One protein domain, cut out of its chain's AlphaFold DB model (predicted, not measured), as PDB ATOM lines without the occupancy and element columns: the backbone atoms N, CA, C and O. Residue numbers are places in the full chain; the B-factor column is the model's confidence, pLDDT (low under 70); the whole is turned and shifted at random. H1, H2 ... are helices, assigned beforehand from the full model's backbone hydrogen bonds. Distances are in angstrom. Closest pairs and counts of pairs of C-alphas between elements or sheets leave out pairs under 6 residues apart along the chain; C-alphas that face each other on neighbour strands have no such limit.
ATOM      1  N   GLU A 225      21.209 -63.370 -37.701       97.56
ATOM      2  CA  GLU A 225      21.137 -62.232 -36.772       97.56
ATOM      3  C   GLU A 225      22.520 -61.629 -36.492       97.56
ATOM      4  O   GLU A 225      22.665 -60.413 -36.482       97.56
ATOM      5  N   GLU A 226      23.567 -62.455 -36.387       97.81
ATOM      6  CA  GLU A 226      24.952 -61.985 -36.234       97.81
ATOM      7  C   GLU A 226      25.363 -61.048 -37.382       97.81
ATOM      8  O   GLU A 226      25.913 -59.970 -37.159       97.81
ATOM      9  N   LYS A 227      25.007 -61.392 -38.627       98.00
ATOM     10  CA  LYS A 227      25.285 -60.548 -39.799       98.00
ATOM     11  C   LYS A 227      24.494 -59.238 -39.767       98.00
ATOM     12  O   LYS A 227      24.989 -58.203 -40.219       98.00
ATOM     13  N   LYS A 228      23.281 -59.250 -39.211       97.62
ATOM     14  CA  LYS A 228      22.496 -58.031 -38.965       97.62
ATOM     15  C   LYS A 228      23.099 -57.165 -37.863       97.62
ATOM     16  O   LYS A 228      23.101 -55.942 -38.002       97.62
ATOM     17  N   GLU A 229      23.652 -57.760 -36.814       98.06
ATOM     18  CA  GLU A 229      24.381 -57.037 -35.769       98.06
ATOM     19  C   GLU A 229      25.668 -56.400 -36.313       98.06
ATOM     20  O   GLU A 229      25.924 -55.224 -36.035       98.06
ATOM     21  N   GLU A 230      26.428 -57.111 -37.160       98.12
ATOM     22  CA  GLU A 230      27.579 -56.553 -37.889       98.12
ATOM     23  C   GLU A 230      27.164 -55.331 -38.730       98.12
ATOM     24  O   GLU A 230      27.793 -54.269 -38.661       98.12
ATOM     25  N   GLN A 231      26.053 -55.433 -39.470       98.44
ATOM     26  CA  GLN A 231      25.500 -54.315 -40.238       98.44
ATOM     27  C   GLN A 231      25.050 -53.154 -39.351       98.44
ATOM     28  O   GLN A 231      25.297 -51.996 -39.686       98.44
ATOM     29  N   LEU A 232      24.428 -53.420 -38.203       98.44
ATOM     30  CA  LEU A 232      24.014 -52.373 -37.273       98.44
ATOM     31  C   LEU A 232      25.222 -51.637 -36.672       98.44
ATOM     32  O   LEU A 232      25.216 -50.405 -36.563       98.44
ATOM     33  N   ALA A 233      26.281 -52.368 -36.316       98.19
ATOM     34  CA  ALA A 233      27.545 -51.790 -35.869       98.19
ATOM     35  C   ALA A 233      28.188 -50.939 -36.977       98.19
ATOM     36  O   ALA A 233      28.646 -49.823 -36.718       98.19
ATOM     37  N   TYR A 234      28.144 -51.412 -38.223       98.25
ATOM     38  CA  TYR A 234      28.600 -50.657 -39.384       98.25
ATOM     39  C   TYR A 234      27.785 -49.373 -39.618       98.25
ATOM     40  O   TYR A 234      28.350 -48.293 -39.766       98.25
ATOM     41  N   HIS A 235      26.456 -49.435 -39.589       98.38
ATOM     42  CA  HIS A 235      25.599 -48.250 -39.708       98.38
ATOM     43  C   HIS A 235      25.863 -47.232 -38.587       98.38
ATOM     44  O   HIS A 235      25.803 -46.022 -38.810       98.38
ATOM     45  N   THR A 236      26.233 -47.705 -37.396       98.19
ATOM     46  CA  THR A 236      26.677 -46.841 -36.293       98.19
ATOM     47  C   THR A 236      27.965 -46.096 -36.645       98.19
ATOM     48  O   THR A 236      28.051 -44.890 -36.412       98.19
ATOM     49  N   LEU A 237      28.941 -46.784 -37.250       97.81
ATOM     50  CA  LEU A 237      30.176 -46.183 -37.768       97.81
ATOM     51  C   LEU A 237      29.887 -45.144 -38.856       97.81
ATOM     52  O   LEU A 237      30.462 -44.057 -38.833       97.81
ATOM     53  N   TYR A 238      28.988 -45.469 -39.786       98.00
ATOM     54  CA  TYR A 238      28.604 -44.579 -40.877       98.00
ATOM     55  C   TYR A 238      27.996 -43.279 -40.337       98.00
ATOM     56  O   TYR A 238      28.457 -42.190 -40.675       98.00
ATOM     57  N   LEU A 239      27.017 -43.386 -39.429       97.75
ATOM     58  CA  LEU A 239      26.425 -42.224 -38.763       97.75
ATOM     59  C   LEU A 239      27.477 -41.417 -38.000       97.75
ATOM     60  O   LEU A 239      27.464 -40.192 -38.062       97.75
ATOM     61  N   PHE A 240      28.386 -42.084 -37.288       97.44
ATOM     62  CA  PHE A 240      29.454 -41.409 -36.561       97.44
ATOM     63  C   PHE A 240      30.314 -40.547 -37.492       97.44
ATOM     64  O   PHE A 240      30.408 -39.343 -37.262       97.44
ATOM     65  N   GLN A 241      30.832 -41.114 -38.587       96.38
ATOM     66  CA  GLN A 241      31.646 -40.369 -39.552       96.38
ATOM     67  C   GLN A 241      30.879 -39.195 -40.175       96.38
ATOM     68  O   GLN A 241      31.421 -38.094 -40.254       96.38
ATOM     69  N   VAL A 242      29.612 -39.396 -40.559       96.62
ATOM     70  CA  VAL A 242      28.790 -38.335 -41.167       96.62
ATOM     71  C   VAL A 242      28.576 -37.163 -40.206       96.62
ATOM     72  O   VAL A 242      28.571 -36.007 -40.622       96.62
ATOM     73  N   LEU A 243      28.392 -37.425 -38.910       96.00
ATOM     74  CA  LEU A 243      28.101 -36.362 -37.944       96.00
ATOM     75  C   LEU A 243      29.355 -35.698 -37.355       96.00
ATOM     76  O   LEU A 243      29.239 -34.574 -36.857       96.00
ATOM     77  N   THR A 244      30.521 -36.355 -37.378       92.81
ATOM     78  CA  THR A 244      31.757 -35.807 -36.787       92.81
ATOM     79  C   THR A 244      32.791 -35.350 -37.811       92.81
ATOM     80  O   THR A 244      33.390 -34.296 -37.599       92.81
ATOM     81  N   GLU A 245      32.964 -36.076 -38.918       92.88
ATOM     82  CA  GLU A 245      34.047 -35.841 -39.886       92.88
ATOM     83  C   GLU A 245      33.560 -35.209 -41.202       92.88
ATOM     84  O   GLU A 245      34.272 -34.393 -41.790       92.88
ATOM     85  N   ASP A 246      32.353 -35.549 -41.671       93.44
ATOM     86  CA  ASP A 246      31.886 -35.165 -43.010       93.44
ATOM     87  C   ASP A 246      31.692 -33.644 -43.167       93.44
ATOM     88  O   ASP A 246      30.750 -33.025 -42.651       93.44
ATOM     89  N   ARG A 247      32.614 -33.031 -43.918       91.69
ATOM     90  CA  ARG A 247      32.656 -31.579 -44.145       91.69
ATOM     91  C   ARG A 247      31.427 -31.102 -44.917       91.69
ATOM     92  O   ARG A 247      30.882 -30.059 -44.565       91.69
ATOM     93  N   GLY A 248      30.966 -31.869 -45.908       90.06
ATOM     94  CA  GLY A 248      29.786 -31.536 -46.712       90.06
ATOM     95  C   GLY A 248      28.517 -31.404 -45.868       90.06
ATOM     96  O   GLY A 248      27.851 -30.367 -45.899       90.06
ATOM     97  N   THR A 249      28.230 -32.406 -45.035       93.00
ATOM     98  CA  THR A 249      27.092 -32.410 -44.102       93.00
ATOM     99  C   THR A 249      27.174 -31.235 -43.137       93.00
ATOM    100  O   THR A 249      26.193 -30.510 -42.951       93.00
ATOM    101  N   ARG A 250      28.349 -31.001 -42.539       93.94
ATOM    102  CA  ARG A 250      28.554 -29.876 -41.621       93.94
ATOM    103  C   ARG A 250      28.293 -28.536 -42.308       93.94
ATOM    104  O   ARG A 250      27.506 -27.748 -41.787       93.94
ATOM    105  N   THR A 251      28.913 -28.282 -43.458       90.12
ATOM    106  CA  THR A 251      28.756 -27.025 -44.206       90.12
ATOM    107  C   THR A 251      27.297 -26.795 -44.595       90.12
ATOM    108  O   THR A 251      26.756 -25.726 -44.316       90.12
ATOM    109  N   ALA A 252      26.614 -27.812 -45.128       90.19
ATOM    110  CA  ALA A 252      25.207 -27.709 -45.510       90.19
ATOM    111  C   ALA A 252      24.287 -27.394 -44.315       90.19
ATOM    112  O   ALA A 252      23.378 -26.568 -44.425       90.19
ATOM    113  N   LEU A 253      24.527 -28.008 -43.147       93.19
ATOM    114  CA  LEU A 253      23.759 -27.723 -41.930       93.19
ATOM    115  C   LEU A 253      23.994 -26.307 -41.394       93.19
ATOM    116  O   LEU A 253      23.075 -25.725 -40.811       93.19
ATOM    117  N   LEU A 254      25.204 -25.765 -41.540       90.75
ATOM    118  CA  LEU A 254      25.546 -24.424 -41.063       90.75
ATOM    119  C   LEU A 254      25.061 -23.317 -42.005       90.75
ATOM    120  O   LEU A 254      24.773 -22.219 -41.532       90.75
ATOM    121  N   GLU A 255      24.908 -23.611 -43.297       85.12
ATOM    122  CA  GLU A 255      24.449 -22.642 -44.293       85.12
ATOM    123  C   GLU A 255      22.957 -22.298 -44.138       85.12
ATOM    124  O   GLU A 255      22.576 -21.128 -44.241       85.12
ATOM    125  N   HIS A 256      22.096 -23.286 -43.847       82.94
ATOM    126  CA  HIS A 256      20.664 -23.052 -43.616       82.94
ATOM    127  C   HIS A 256      19.952 -24.158 -42.808       82.94
ATOM    128  O   HIS A 256      20.450 -25.266 -42.621       82.94
ATOM    129  N   ASP A 257      18.699 -23.896 -42.419       85.88
ATOM    130  CA  ASP A 257      17.792 -24.828 -41.721       85.88
ATOM    131  C   ASP A 257      16.609 -25.330 -42.579       85.88
ATOM    132  O   ASP A 257      15.642 -25.897 -42.068       85.88
ATOM    133  N   LYS A 258      16.649 -25.101 -43.898       86.31
ATOM    134  CA  LYS A 258      15.507 -25.332 -44.802       86.31
ATOM    135  C   LYS A 258      15.289 -26.792 -45.205       86.31
ATOM    136  O   LYS A 258      14.191 -27.125 -45.641       86.31
ATOM    137  N   ASN A 259      16.297 -27.655 -45.063       90.12
ATOM    138  CA  ASN A 259      16.246 -29.041 -45.542       90.12
ATOM    139  C   ASN A 259      17.023 -30.031 -44.649       90.12
ATOM    140  O   ASN A 259      17.729 -30.903 -45.140       90.12
ATOM    141  N   ASP A 260      16.907 -29.922 -43.325       92.69
ATOM    142  CA  ASP A 260      17.671 -30.754 -42.373       92.69
ATOM    143  C   ASP A 260      17.512 -32.259 -42.606       92.69
ATOM    144  O   ASP A 260      18.472 -33.021 -42.533       92.69
ATOM    145  N   VAL A 261      16.284 -32.691 -42.900       91.50
ATOM    146  CA  VAL A 261      15.979 -34.103 -43.161       91.50
ATOM    147  C   VAL A 261      16.604 -34.562 -44.480       91.50
ATOM    148  O   VAL A 261      16.958 -35.731 -44.592       91.50
ATOM    149  N   GLY A 262      16.723 -33.675 -45.473       90.00
ATOM    150  CA  GLY A 262      17.422 -33.940 -46.732       90.00
ATOM    151  C   GLY A 262      18.930 -33.989 -46.568       90.00
ATOM    152  O   GLY A 262      19.545 -34.950 -47.002       90.00
ATOM    153  N   ILE A 263      19.509 -33.028 -45.850       92.50
ATOM    154  CA  ILE A 263      20.948 -33.007 -45.556       92.50
ATOM    155  C   ILE A 263      21.369 -34.274 -44.799       92.50
ATOM    156  O   ILE A 263      22.415 -34.844 -45.074       92.50
ATOM    157  N   LEU A 264      20.522 -34.763 -43.890       95.81
ATOM    158  CA  LEU A 264      20.749 -36.002 -43.143       95.81
ATOM    159  C   LEU A 264      20.037 -37.220 -43.760       95.81
ATOM    160  O   LEU A 264      19.813 -38.224 -43.071       95.81
ATOM    161  N   ALA A 265      19.632 -37.164 -45.034       91.94
ATOM    162  CA  ALA A 265      18.974 -38.288 -45.707       91.94
ATOM    163  C   ALA A 265      19.889 -39.517 -45.798       91.94
ATOM    164  O   ALA A 265      19.382 -40.638 -45.703       91.94
ATOM    165  N   SER A 266      21.204 -39.276 -45.854       91.56
ATOM    166  CA  SER A 266      22.267 -40.281 -45.870       91.56
ATOM    167  C   SER A 266      22.402 -41.084 -44.578       91.56
ATOM    168  O   SER A 266      23.058 -42.115 -44.574       91.56
ATOM    169  N   LEU A 267      21.804 -40.654 -43.461       96.50
ATOM    170  CA  LEU A 267      21.897 -41.430 -42.224       96.50
ATOM    171  C   LEU A 267      21.087 -42.734 -42.328       96.50
ATOM    172  O   LEU A 267      19.916 -42.667 -42.732       96.50
ATOM    173  N   PRO A 268      21.644 -43.880 -41.881       96.69
ATOM    174  CA  PRO A 268      20.943 -45.162 -41.852       96.69
ATOM    175  C   PRO A 268      19.715 -45.090 -40.943       96.69
ATOM    176  O   PRO A 268      19.655 -44.265 -40.031       96.69
ATOM    177  N   SER A 269      18.719 -45.955 -41.165       96.06
ATOM    178  CA  SER A 269      17.461 -45.869 -40.405       96.06
ATOM    179  C   SER A 269      17.606 -46.293 -38.942       96.06
ATOM    180  O   SER A 269      16.819 -45.849 -38.106       96.06
ATOM    181  N   HIS A 270      18.596 -47.136 -38.636       97.62
ATOM    182  CA  HIS A 270      18.875 -47.639 -37.296       97.62
ATOM    183  C   HIS A 270      20.379 -47.723 -37.043       97.62
ATOM    184  O   HIS A 270      21.155 -48.037 -37.945       97.62
ATOM    185  N   ILE A 271      20.765 -47.484 -35.793       98.00
ATOM    186  CA  ILE A 271      22.132 -47.656 -35.287       98.00
ATOM    187  C   ILE A 271      22.117 -48.369 -33.929       98.00
ATOM    188  O   ILE A 271      21.059 -48.596 -33.346       98.00
ATOM    189  N   ASN A 272      23.289 -48.673 -33.386       97.88
ATOM    190  CA  ASN A 272      23.469 -49.102 -32.009       97.88
ATOM    191  C   ASN A 272      24.083 -47.955 -31.192       97.88
ATOM    192  O   ASN A 272      25.272 -47.644 -31.287       97.88
ATOM    193  N   ARG A 273      23.254 -47.308 -30.371       96.50
ATOM    194  CA  ARG A 273      23.678 -46.211 -29.495       96.50
ATOM    195  C   ARG A 273      24.770 -46.618 -28.500       96.50
ATOM    196  O   ARG A 273      25.616 -45.782 -28.180       96.50
ATOM    197  N   ASP A 274      24.750 -47.851 -28.005       96.12
ATOM    198  CA  ASP A 274      25.704 -48.302 -26.994       96.12
ATOM    199  C   ASP A 274      27.107 -48.385 -27.599       96.12
ATOM    200  O   ASP A 274      28.050 -47.844 -27.022       96.12
ATOM    201  N   ILE A 275      27.229 -48.900 -28.829       96.12
ATOM    202  CA  ILE A 275      28.481 -48.860 -29.605       96.12
ATOM    203  C   ILE A 275      28.957 -47.415 -29.799       96.12
ATOM    204  O   ILE A 275      30.122 -47.113 -29.540       96.12
ATOM    205  N   LEU A 276      28.058 -46.509 -30.201       95.94
ATOM    206  CA  LEU A 276      28.394 -45.096 -30.411       95.94
ATOM    207  C   LEU A 276      28.950 -44.439 -29.135       95.94
ATOM    208  O   LEU A 276      29.847 -43.600 -29.205       95.94
ATOM    209  N   SER A 277      28.431 -44.824 -27.966       94.88
ATOM    210  CA  SER A 277      28.857 -44.262 -26.681       94.88
ATOM    211  C   SER A 277      30.313 -44.582 -26.334       94.88
ATOM    212  O   SER A 277      31.011 -43.715 -25.805       94.88
ATOM    213  N   LEU A 278      30.806 -45.761 -26.734       94.00
ATOM    214  CA  LEU A 278      32.188 -46.198 -26.508       94.00
ATOM    215  C   LEU A 278      33.214 -45.334 -27.253       94.00
ATOM    216  O   LEU A 278      34.392 -45.307 -26.897       94.00
ATOM    217  N   TRP A 279      32.799 -44.640 -28.313       93.19
ATOM    218  CA  TRP A 279      33.693 -43.787 -29.099       93.19
ATOM    219  C   TRP A 279      33.805 -42.372 -28.536       93.19
ATOM    220  O   TRP A 279      34.773 -41.682 -28.836       93.19
ATOM    221  N   GLY A 280      32.887 -41.960 -27.655       84.31
ATOM    222  CA  GLY A 280      32.915 -40.630 -27.041       84.31
ATOM    223  C   GLY A 280      34.137 -40.391 -26.169       84.31
ATOM    224  O   GLY A 280      34.658 -39.282 -26.155       84.31
ATOM    225  N   GLU A 281      34.633 -41.431 -25.503       82.75
ATOM    226  CA  GLU A 281      35.841 -41.362 -24.672       82.75
ATOM    227  C   GLU A 281      37.124 -41.192 -25.497       82.75
ATOM    228  O   GLU A 281      38.137 -40.729 -24.980       82.75
ATOM    229  N   LYS A 282      37.081 -41.550 -26.785       90.38
ATOM    230  CA  LYS A 282      38.220 -41.444 -27.704       90.38
ATOM    231  C   LYS A 282      38.273 -40.104 -28.435       90.38
ATOM    232  O   LYS A 282      39.279 -39.814 -29.077       90.38
ATOM    233  N   MET A 283      37.198 -39.316 -28.383       93.00
ATOM    234  CA  MET A 283      37.115 -38.054 -29.111       93.00
ATOM    235  C   MET A 283      37.951 -36.962 -28.437       93.00
ATOM    236  O   MET A 283      37.879 -36.805 -27.216       93.00
ATOM    237  N   PRO A 284      38.700 -36.154 -29.207       93.31
ATOM    238  CA  PRO A 284      39.340 -34.964 -28.668       93.31
ATOM    239  C   PRO A 284      38.289 -33.905 -28.313       93.31
ATOM    240  O   PRO A 284      37.224 -33.831 -28.933       93.31
ATOM    241  N   ALA A 285      38.602 -33.039 -27.352       93.19
ATOM    242  CA  ALA A 285      37.797 -31.848 -27.112       93.19
ATOM    243  C   ALA A 285      37.924 -30.865 -28.299       93.19
ATOM    244  O   ALA A 285      39.024 -30.708 -28.825       93.19
ATOM    245  N   PRO A 286      36.839 -30.187 -28.726       94.25
ATOM    246  CA  PRO A 286      35.490 -30.222 -28.155       94.25
ATOM    247  C   PRO A 286      34.571 -31.299 -28.766       94.25
ATOM    248  O   PRO A 286      33.381 -31.327 -28.459       94.25
ATOM    249  N   GLN A 287      35.063 -32.183 -29.633       93.75
ATOM    250  CA  GLN A 287      34.222 -33.145 -30.358       93.75
ATOM    251  C   GLN A 287      33.664 -34.261 -29.470       93.75
ATOM    252  O   GLN A 287      32.602 -34.815 -29.762       93.75
ATOM    253  N   ASP A 288      34.291 -34.517 -28.324       94.81
ATOM    254  CA  ASP A 288      33.706 -35.323 -27.251       94.81
ATOM    255  C   ASP A 288      32.371 -34.730 -26.753       94.81
ATOM    256  O   ASP A 288      31.407 -35.462 -26.504       94.81
ATOM    257  N   LEU A 289      32.272 -33.398 -26.657       95.56
ATOM    258  CA  LEU A 289      31.047 -32.700 -26.269       95.56
ATOM    259  C   LEU A 289      29.970 -32.824 -27.345       95.56
ATOM    260  O   LEU A 289      28.802 -33.012 -26.992       95.56
ATOM    261  N   LEU A 290      30.347 -32.752 -28.628       95.88
ATOM    262  CA  LEU A 290      29.421 -32.975 -29.740       95.88
ATOM    263  C   LEU A 290      28.800 -34.366 -29.633       95.88
ATOM    264  O   LEU A 290      27.574 -34.490 -29.610       95.88
ATOM    265  N   LEU A 291      29.626 -35.407 -29.482       95.62
ATOM    266  CA  LEU A 291      29.114 -36.773 -29.414       95.62
ATOM    267  C   LEU A 291      28.252 -37.007 -28.165       95.62
ATOM    268  O   LEU A 291      27.186 -37.617 -28.254       95.62
ATOM    269  N   LYS A 292      28.631 -36.435 -27.012       95.88
ATOM    270  CA  LYS A 292      27.792 -36.440 -25.798       95.88
ATOM    271  C   LYS A 292      26.420 -35.803 -26.041       95.88
ATOM    272  O   LYS A 292      25.420 -36.286 -25.508       95.88
ATOM    273  N   GLN A 293      26.342 -34.718 -26.813       96.88
ATOM    274  CA  GLN A 293      25.068 -34.071 -27.143       96.88
ATOM    275  C   GLN A 293      24.252 -34.876 -28.163       96.88
ATOM    276  O   GLN A 293      23.044 -35.011 -27.977       96.88
ATOM    277  N   ILE A 294      24.902 -35.466 -29.172       97.06
ATOM    278  CA  ILE A 294      24.274 -36.394 -30.127       97.06
ATOM    279  C   ILE A 294      23.613 -37.550 -29.371       97.06
ATOM    280  O   ILE A 294      22.415 -37.788 -29.523       97.06
ATOM    281  N   LEU A 295      24.348 -38.202 -28.465       96.75
ATOM    282  CA  LEU A 295      23.809 -39.279 -27.635       96.75
ATOM    283  C   LEU A 295      22.583 -38.811 -26.838       96.75
ATOM    284  O   LEU A 295      21.598 -39.534 -26.756       96.75
ATOM    285  N   LYS A 296      22.569 -37.596 -26.278       96.75
ATOM    286  CA  LYS A 296      21.405 -37.097 -25.519       96.75
ATOM    287  C   LYS A 296      20.121 -36.993 -26.348       96.75
ATOM    288  O   LYS A 296      19.051 -37.176 -25.772       96.75
ATOM    289  N   VAL A 297      20.214 -36.692 -27.644       97.06
ATOM    290  CA  VAL A 297      19.034 -36.510 -28.509       97.06
ATOM    291  C   VAL A 297      18.608 -37.774 -29.252       97.06
ATOM    292  O   VAL A 297      17.461 -37.848 -29.692       97.06
ATOM    293  N   LEU A 298      19.488 -38.771 -29.362       97.19
ATOM    294  CA  LEU A 298      19.128 -40.082 -29.895       97.19
ATOM    295  C   LEU A 298      18.071 -40.764 -29.001       97.19
ATOM    296  O   LEU A 298      18.125 -40.624 -27.771       97.19
ATOM    297  N   PRO A 299      17.136 -41.547 -29.570       97.06
ATOM    298  CA  PRO A 299      16.276 -42.435 -28.792       97.06
ATOM    299  C   PRO A 299      17.080 -43.434 -27.943       97.06
ATOM    300  O   PRO A 299      18.269 -43.658 -28.170       97.06
ATOM    301  N   LYS A 300      16.438 -44.023 -26.929       95.69
ATOM    302  CA  LYS A 300      17.072 -45.017 -26.038       95.69
ATOM    303  C   LYS A 300      16.851 -46.472 -26.466       95.69
ATOM    304  O   LYS A 300      17.468 -47.352 -25.885       95.69
ATOM    305  N   ALA A 301      15.959 -46.726 -27.426       96.69
ATOM    306  CA  ALA A 301      15.724 -48.073 -27.948       96.69
ATOM    307  C   ALA A 301      16.978 -48.612 -28.655       96.69
ATOM    308  O   ALA A 301      17.741 -47.824 -29.215       96.69
ATOM    309  N   VAL A 302      17.165 -49.932 -28.646       94.19
ATOM    310  CA  VAL A 302      18.215 -50.636 -29.396       94.19
ATOM    311  C   VAL A 302      17.541 -51.773 -30.176       94.19
ATOM    312  O   VAL A 302      16.884 -52.596 -29.539       94.19
ATOM    313  N   PRO A 303      17.648 -51.821 -31.518       96.94
ATOM    314  CA  PRO A 303      18.264 -50.833 -32.413       96.94
ATOM    315  C   PRO A 303      17.653 -49.425 -32.283       96.94
ATOM    316  O   PRO A 303      16.448 -49.262 -32.101       96.94
ATOM    317  N   THR A 304      18.490 -48.390 -32.344       98.06
ATOM    318  CA  THR A 304      18.095 -46.991 -32.141       98.06
ATOM    319  C   THR A 304      17.596 -46.379 -33.448       98.06
ATOM    320  O   THR A 304      18.407 -46.210 -34.359       98.06
ATOM    321  N   PRO A 305      16.307 -46.004 -33.559       97.44
ATOM    322  CA  PRO A 305      15.774 -45.427 -34.787       97.44
ATOM    323  C   PRO A 305      16.298 -44.003 -35.031       97.44
ATOM    324  O   PRO A 305      16.374 -43.176 -34.118       97.44
ATOM    325  N   VAL A 306      16.605 -43.700 -36.292       97.06
ATOM    326  CA  VAL A 306      17.066 -42.391 -36.788       97.06
ATOM    327  C   VAL A 306      16.024 -41.822 -37.757       97.06
ATOM    328  O   VAL A 306      16.249 -41.640 -38.954       97.06
ATOM    329  N   ASP A 307      14.827 -41.576 -37.228       94.75
ATOM    330  CA  ASP A 307      13.701 -41.019 -37.980       94.75
ATOM    331  C   ASP A 307      13.860 -39.513 -38.284       94.75
ATOM    332  O   ASP A 307      14.830 -38.859 -37.892       94.75
ATOM    333  N   GLU A 308      12.890 -38.916 -38.982       94.62
ATOM    334  CA  GLU A 308      12.939 -37.490 -39.333       94.62
ATOM    335  C   GLU A 308      12.987 -36.558 -38.112       94.62
ATOM    336  O   GLU A 308      13.613 -35.495 -38.163       94.62
ATOM    337  N   LYS A 309      12.330 -36.934 -37.007       95.88
ATOM    338  CA  LYS A 309      12.341 -36.151 -35.766       95.88
ATOM    339  C   LYS A 309      13.739 -36.174 -35.155       95.88
ATOM    340  O   LYS A 309      14.248 -35.125 -34.758       95.88
ATOM    341  N   CYS A 310      14.366 -37.345 -35.132       96.50
ATOM    342  CA  CYS A 310      15.739 -37.549 -34.704       96.50
ATOM    343  C   CYS A 310      16.711 -36.732 -35.568       96.50
ATOM    344  O   CYS A 310      17.478 -35.935 -35.030       96.50
ATOM    345  N   LYS A 311      16.596 -36.805 -36.903       97.00
ATOM    346  CA  LYS A 311      17.416 -36.018 -37.846       97.00
ATOM    347  C   LYS A 311      17.341 -34.511 -37.563       97.00
ATOM    348  O   LYS A 311      18.373 -33.858 -37.453       97.00
ATOM    349  N   LYS A 312      16.146 -33.953 -37.329       96.69
ATOM    350  CA  LYS A 312      15.985 -32.529 -36.956       96.69
ATOM    351  C   LYS A 312      16.672 -32.173 -35.630       96.69
ATOM    352  O   LYS A 312      17.241 -31.089 -35.491       96.69
ATOM    353  N   LEU A 313      16.624 -33.059 -34.634       97.62
ATOM    354  CA  LEU A 313      17.312 -32.844 -33.356       97.62
ATOM    355  C   LEU A 313      18.838 -32.915 -33.509       97.62
ATOM    356  O   LEU A 313      19.542 -32.093 -32.917       97.62
ATOM    357  N   LEU A 314      19.344 -33.846 -34.321       98.00
ATOM    358  CA  LEU A 314      20.767 -33.969 -34.648       98.00
ATOM    359  C   LEU A 314      21.281 -32.720 -35.375       98.00
ATOM    360  O   LEU A 314      22.255 -32.120 -34.925       98.00
ATOM    361  N   ALA A 315      20.576 -32.265 -36.413       97.62
ATOM    362  CA  ALA A 315      20.903 -31.043 -37.149       97.62
ATOM    363  C   ALA A 315      21.034 -29.824 -36.217       97.62
ATOM    364  O   ALA A 315      22.041 -29.114 -36.222       97.62
ATOM    365  N   ASN A 316      20.054 -29.625 -35.332       97.38
ATOM    366  CA  ASN A 316      20.090 -28.544 -34.347       97.38
ATOM    367  C   ASN A 316      21.224 -28.688 -33.325       97.38
ATOM    368  O   ASN A 316      21.775 -27.683 -32.874       97.38
ATOM    369  N   THR A 317      21.564 -29.918 -32.950       97.38
ATOM    370  CA  THR A 317      22.679 -30.206 -32.040       97.38
ATOM    371  C   THR A 317      24.009 -29.810 -32.674       97.38
ATOM    372  O   THR A 317      24.766 -29.051 -32.072       97.38
ATOM    373  N   ILE A 318      24.237 -30.219 -33.924       96.75
ATOM    374  CA  ILE A 318      25.440 -29.888 -34.697       96.75
ATOM    375  C   ILE A 318      25.590 -28.374 -34.861       96.75
ATOM    376  O   ILE A 318      26.651 -27.825 -34.562       96.75
ATOM    377  N   ARG A 319      24.520 -27.665 -35.249       96.12
ATOM    378  CA  ARG A 319      24.553 -26.197 -35.370       96.12
ATOM    379  C   ARG A 319      24.926 -25.510 -34.065       96.12
ATOM    380  O   ARG A 319      25.752 -24.603 -34.060       96.12
ATOM    381  N   LYS A 320      24.307 -25.914 -32.949       96.69
ATOM    382  CA  LYS A 320      24.602 -25.336 -31.628       96.69
ATOM    383  C   LYS A 320      26.051 -25.577 -31.224       96.69
ATOM    384  O   LYS A 320      26.667 -24.673 -30.667       96.69
ATOM    385  N   HIS A 321      26.573 -26.768 -31.514       96.88
ATOM    386  CA  HIS A 321      27.959 -27.120 -31.239       96.88
ATOM    387  C   HIS A 321      28.926 -26.223 -32.006       96.88
ATOM    388  O   HIS A 321      29.688 -25.501 -31.377       96.88
ATOM    389  N   TYR A 322      28.832 -26.178 -33.335       95.56
ATOM    390  CA  TYR A 322      29.769 -25.408 -34.160       95.56
ATOM    391  C   TYR A 322      29.578 -23.891 -34.079       95.56
ATOM    392  O   TYR A 322      30.518 -23.142 -34.311       95.56
ATOM    393  N   LYS A 323      28.401 -23.409 -33.657       94.12
ATOM    394  CA  LYS A 323      28.232 -22.000 -33.272       94.12
ATOM    395  C   LYS A 323      29.033 -21.647 -32.014       94.12
ATOM    396  O   LYS A 323      29.484 -20.515 -31.878       94.12
ATOM    397  N   LYS A 324      29.154 -22.583 -31.068       96.31
ATOM    398  CA  LYS A 324      29.893 -22.385 -29.814       96.31
ATOM    399  C   LYS A 324      31.387 -22.678 -29.969       96.31
ATOM    400  O   LYS A 324      32.195 -22.006 -29.340       96.31
ATOM    401  N   TYR A 325      31.722 -23.670 -30.786       94.44
ATOM    402  CA  TYR A 325      33.080 -24.114 -31.069       94.44
ATOM    403  C   TYR A 325      33.297 -24.136 -32.589       94.44
ATOM    404  O   TYR A 325      33.195 -25.202 -33.203       94.44
ATOM    405  N   PRO A 326      33.519 -22.969 -33.218       88.88
ATOM    406  CA  PRO A 326      33.877 -22.913 -34.629       88.88
ATOM    407  C   PRO A 326      35.152 -23.723 -34.881       88.88
ATOM    408  O   PRO A 326      36.043 -23.750 -34.034       88.88
ATOM    409  N   ILE A 327      35.216 -24.400 -36.025       81.00
ATOM    410  CA  ILE A 327      36.463 -25.010 -36.496       81.00
ATOM    411  C   ILE A 327      37.256 -23.902 -37.191       81.00
ATOM    412  O   ILE A 327      36.655 -23.123 -37.933       81.00
ATOM    413  N   GLU A 328      38.552 -23.822 -36.894       54.31
ATOM    414  CA  GLU A 328      39.493 -22.909 -37.557       54.31
ATOM    415  C   GLU A 328      39.731 -23.267 -39.026       54.31
ATOM    416  O   GLU A 328      39.781 -24.481 -39.346       54.31
TER     417      GLU A 328
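AT A GLANCE: This is residues 225 to 328 of the 328 residues of the protein "Coproporphyrinogen III oxidase" of Epsilonproteobacteria bacterium (UniProt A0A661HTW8). A small helical body in which three helices, H4, H5 and H6, fold back and forth, each touching the next, while a long helix, H1, packs on H4 at one side with its residues 233 to 240 and makes much of the length. The short helices H2 and H3 pack on H6, and a short antiparallel pairing of residues 270 to 271 with 304 to 305 ties the stretch before H4 to the one before H6. The printed part has 104 residues, with six named helices in the order H1 to H6 and no named strand; the class is all helix. It is compact, with a radius of gyration of the C-alphas of 13.1 A and spans of 42 by 29 by 21 A.

IN THESE COORDINATES: H1, residues 225 to 244, is the longest helix, 28.5 A from C-alpha 225 at (21.137, -62.232, -36.772) to C-alpha 244 at (31.757, -35.807, -36.787). H4 is residues 273 to 280, 11.1 A. H5 is residues 287 to 297, 15.7 A. H6, residues 308 to 324, measures 24.6 A and ends with C-alpha 324 at (29.893, -22.385, -29.814). H2 is residues 247 to 255, 12.1 A, and H3 is residues 260 to 263, 5.1 A.

HOW THE PARTS SIT: H1 touches H4 with residues 233 to 240 alone, at a steep tilt of 44 degrees, the same way; the closest C-alphas are those of Thr 236 and Leu 276, 6.4 A apart. H1 and H5 only just touch, with 3 pairs of C-alphas within 8 A, through residue 244 of H1 alone. H1 and H2 touch only at the corner, and only just, with 3 such pairs. H4 and H5 form a helical hairpin at a shallow tilt of 20 degrees, with the C-alphas of Gly 280 and Asp 288 closest at 5.4 A. H5 and H6 form another at 31 degrees, with those of Ile 294 and Leu 314 closest at 6.2 A. H2 and H6 touch about perpendicular, at 85 degrees; the C-alphas of Leu 254 and Arg 319 are closest, at 6.0 A. H3 touches H6 at Val 261 and Lys 311, whose C-alphas are closest at 5.8 A. The helix packing is part aligned, part crossed, with 2 of 5 tilted pairs shallow. H4 and H6 are apart. In H1, H2, H5 and H6 every O i to N i+4 pair is within hydrogen-bond range; in H4 2 of 4 are, and H3 is too short for such a pair.

THE WHOLE: The C-alphas farthest apart, those of Glu 225 and Glu 328, stand 43.4 A apart. The printed part has no cut and no long link. Residue 328, the chain's last, is the one printed residue with pLDDT under 70; the mean of the printed part is 94.3.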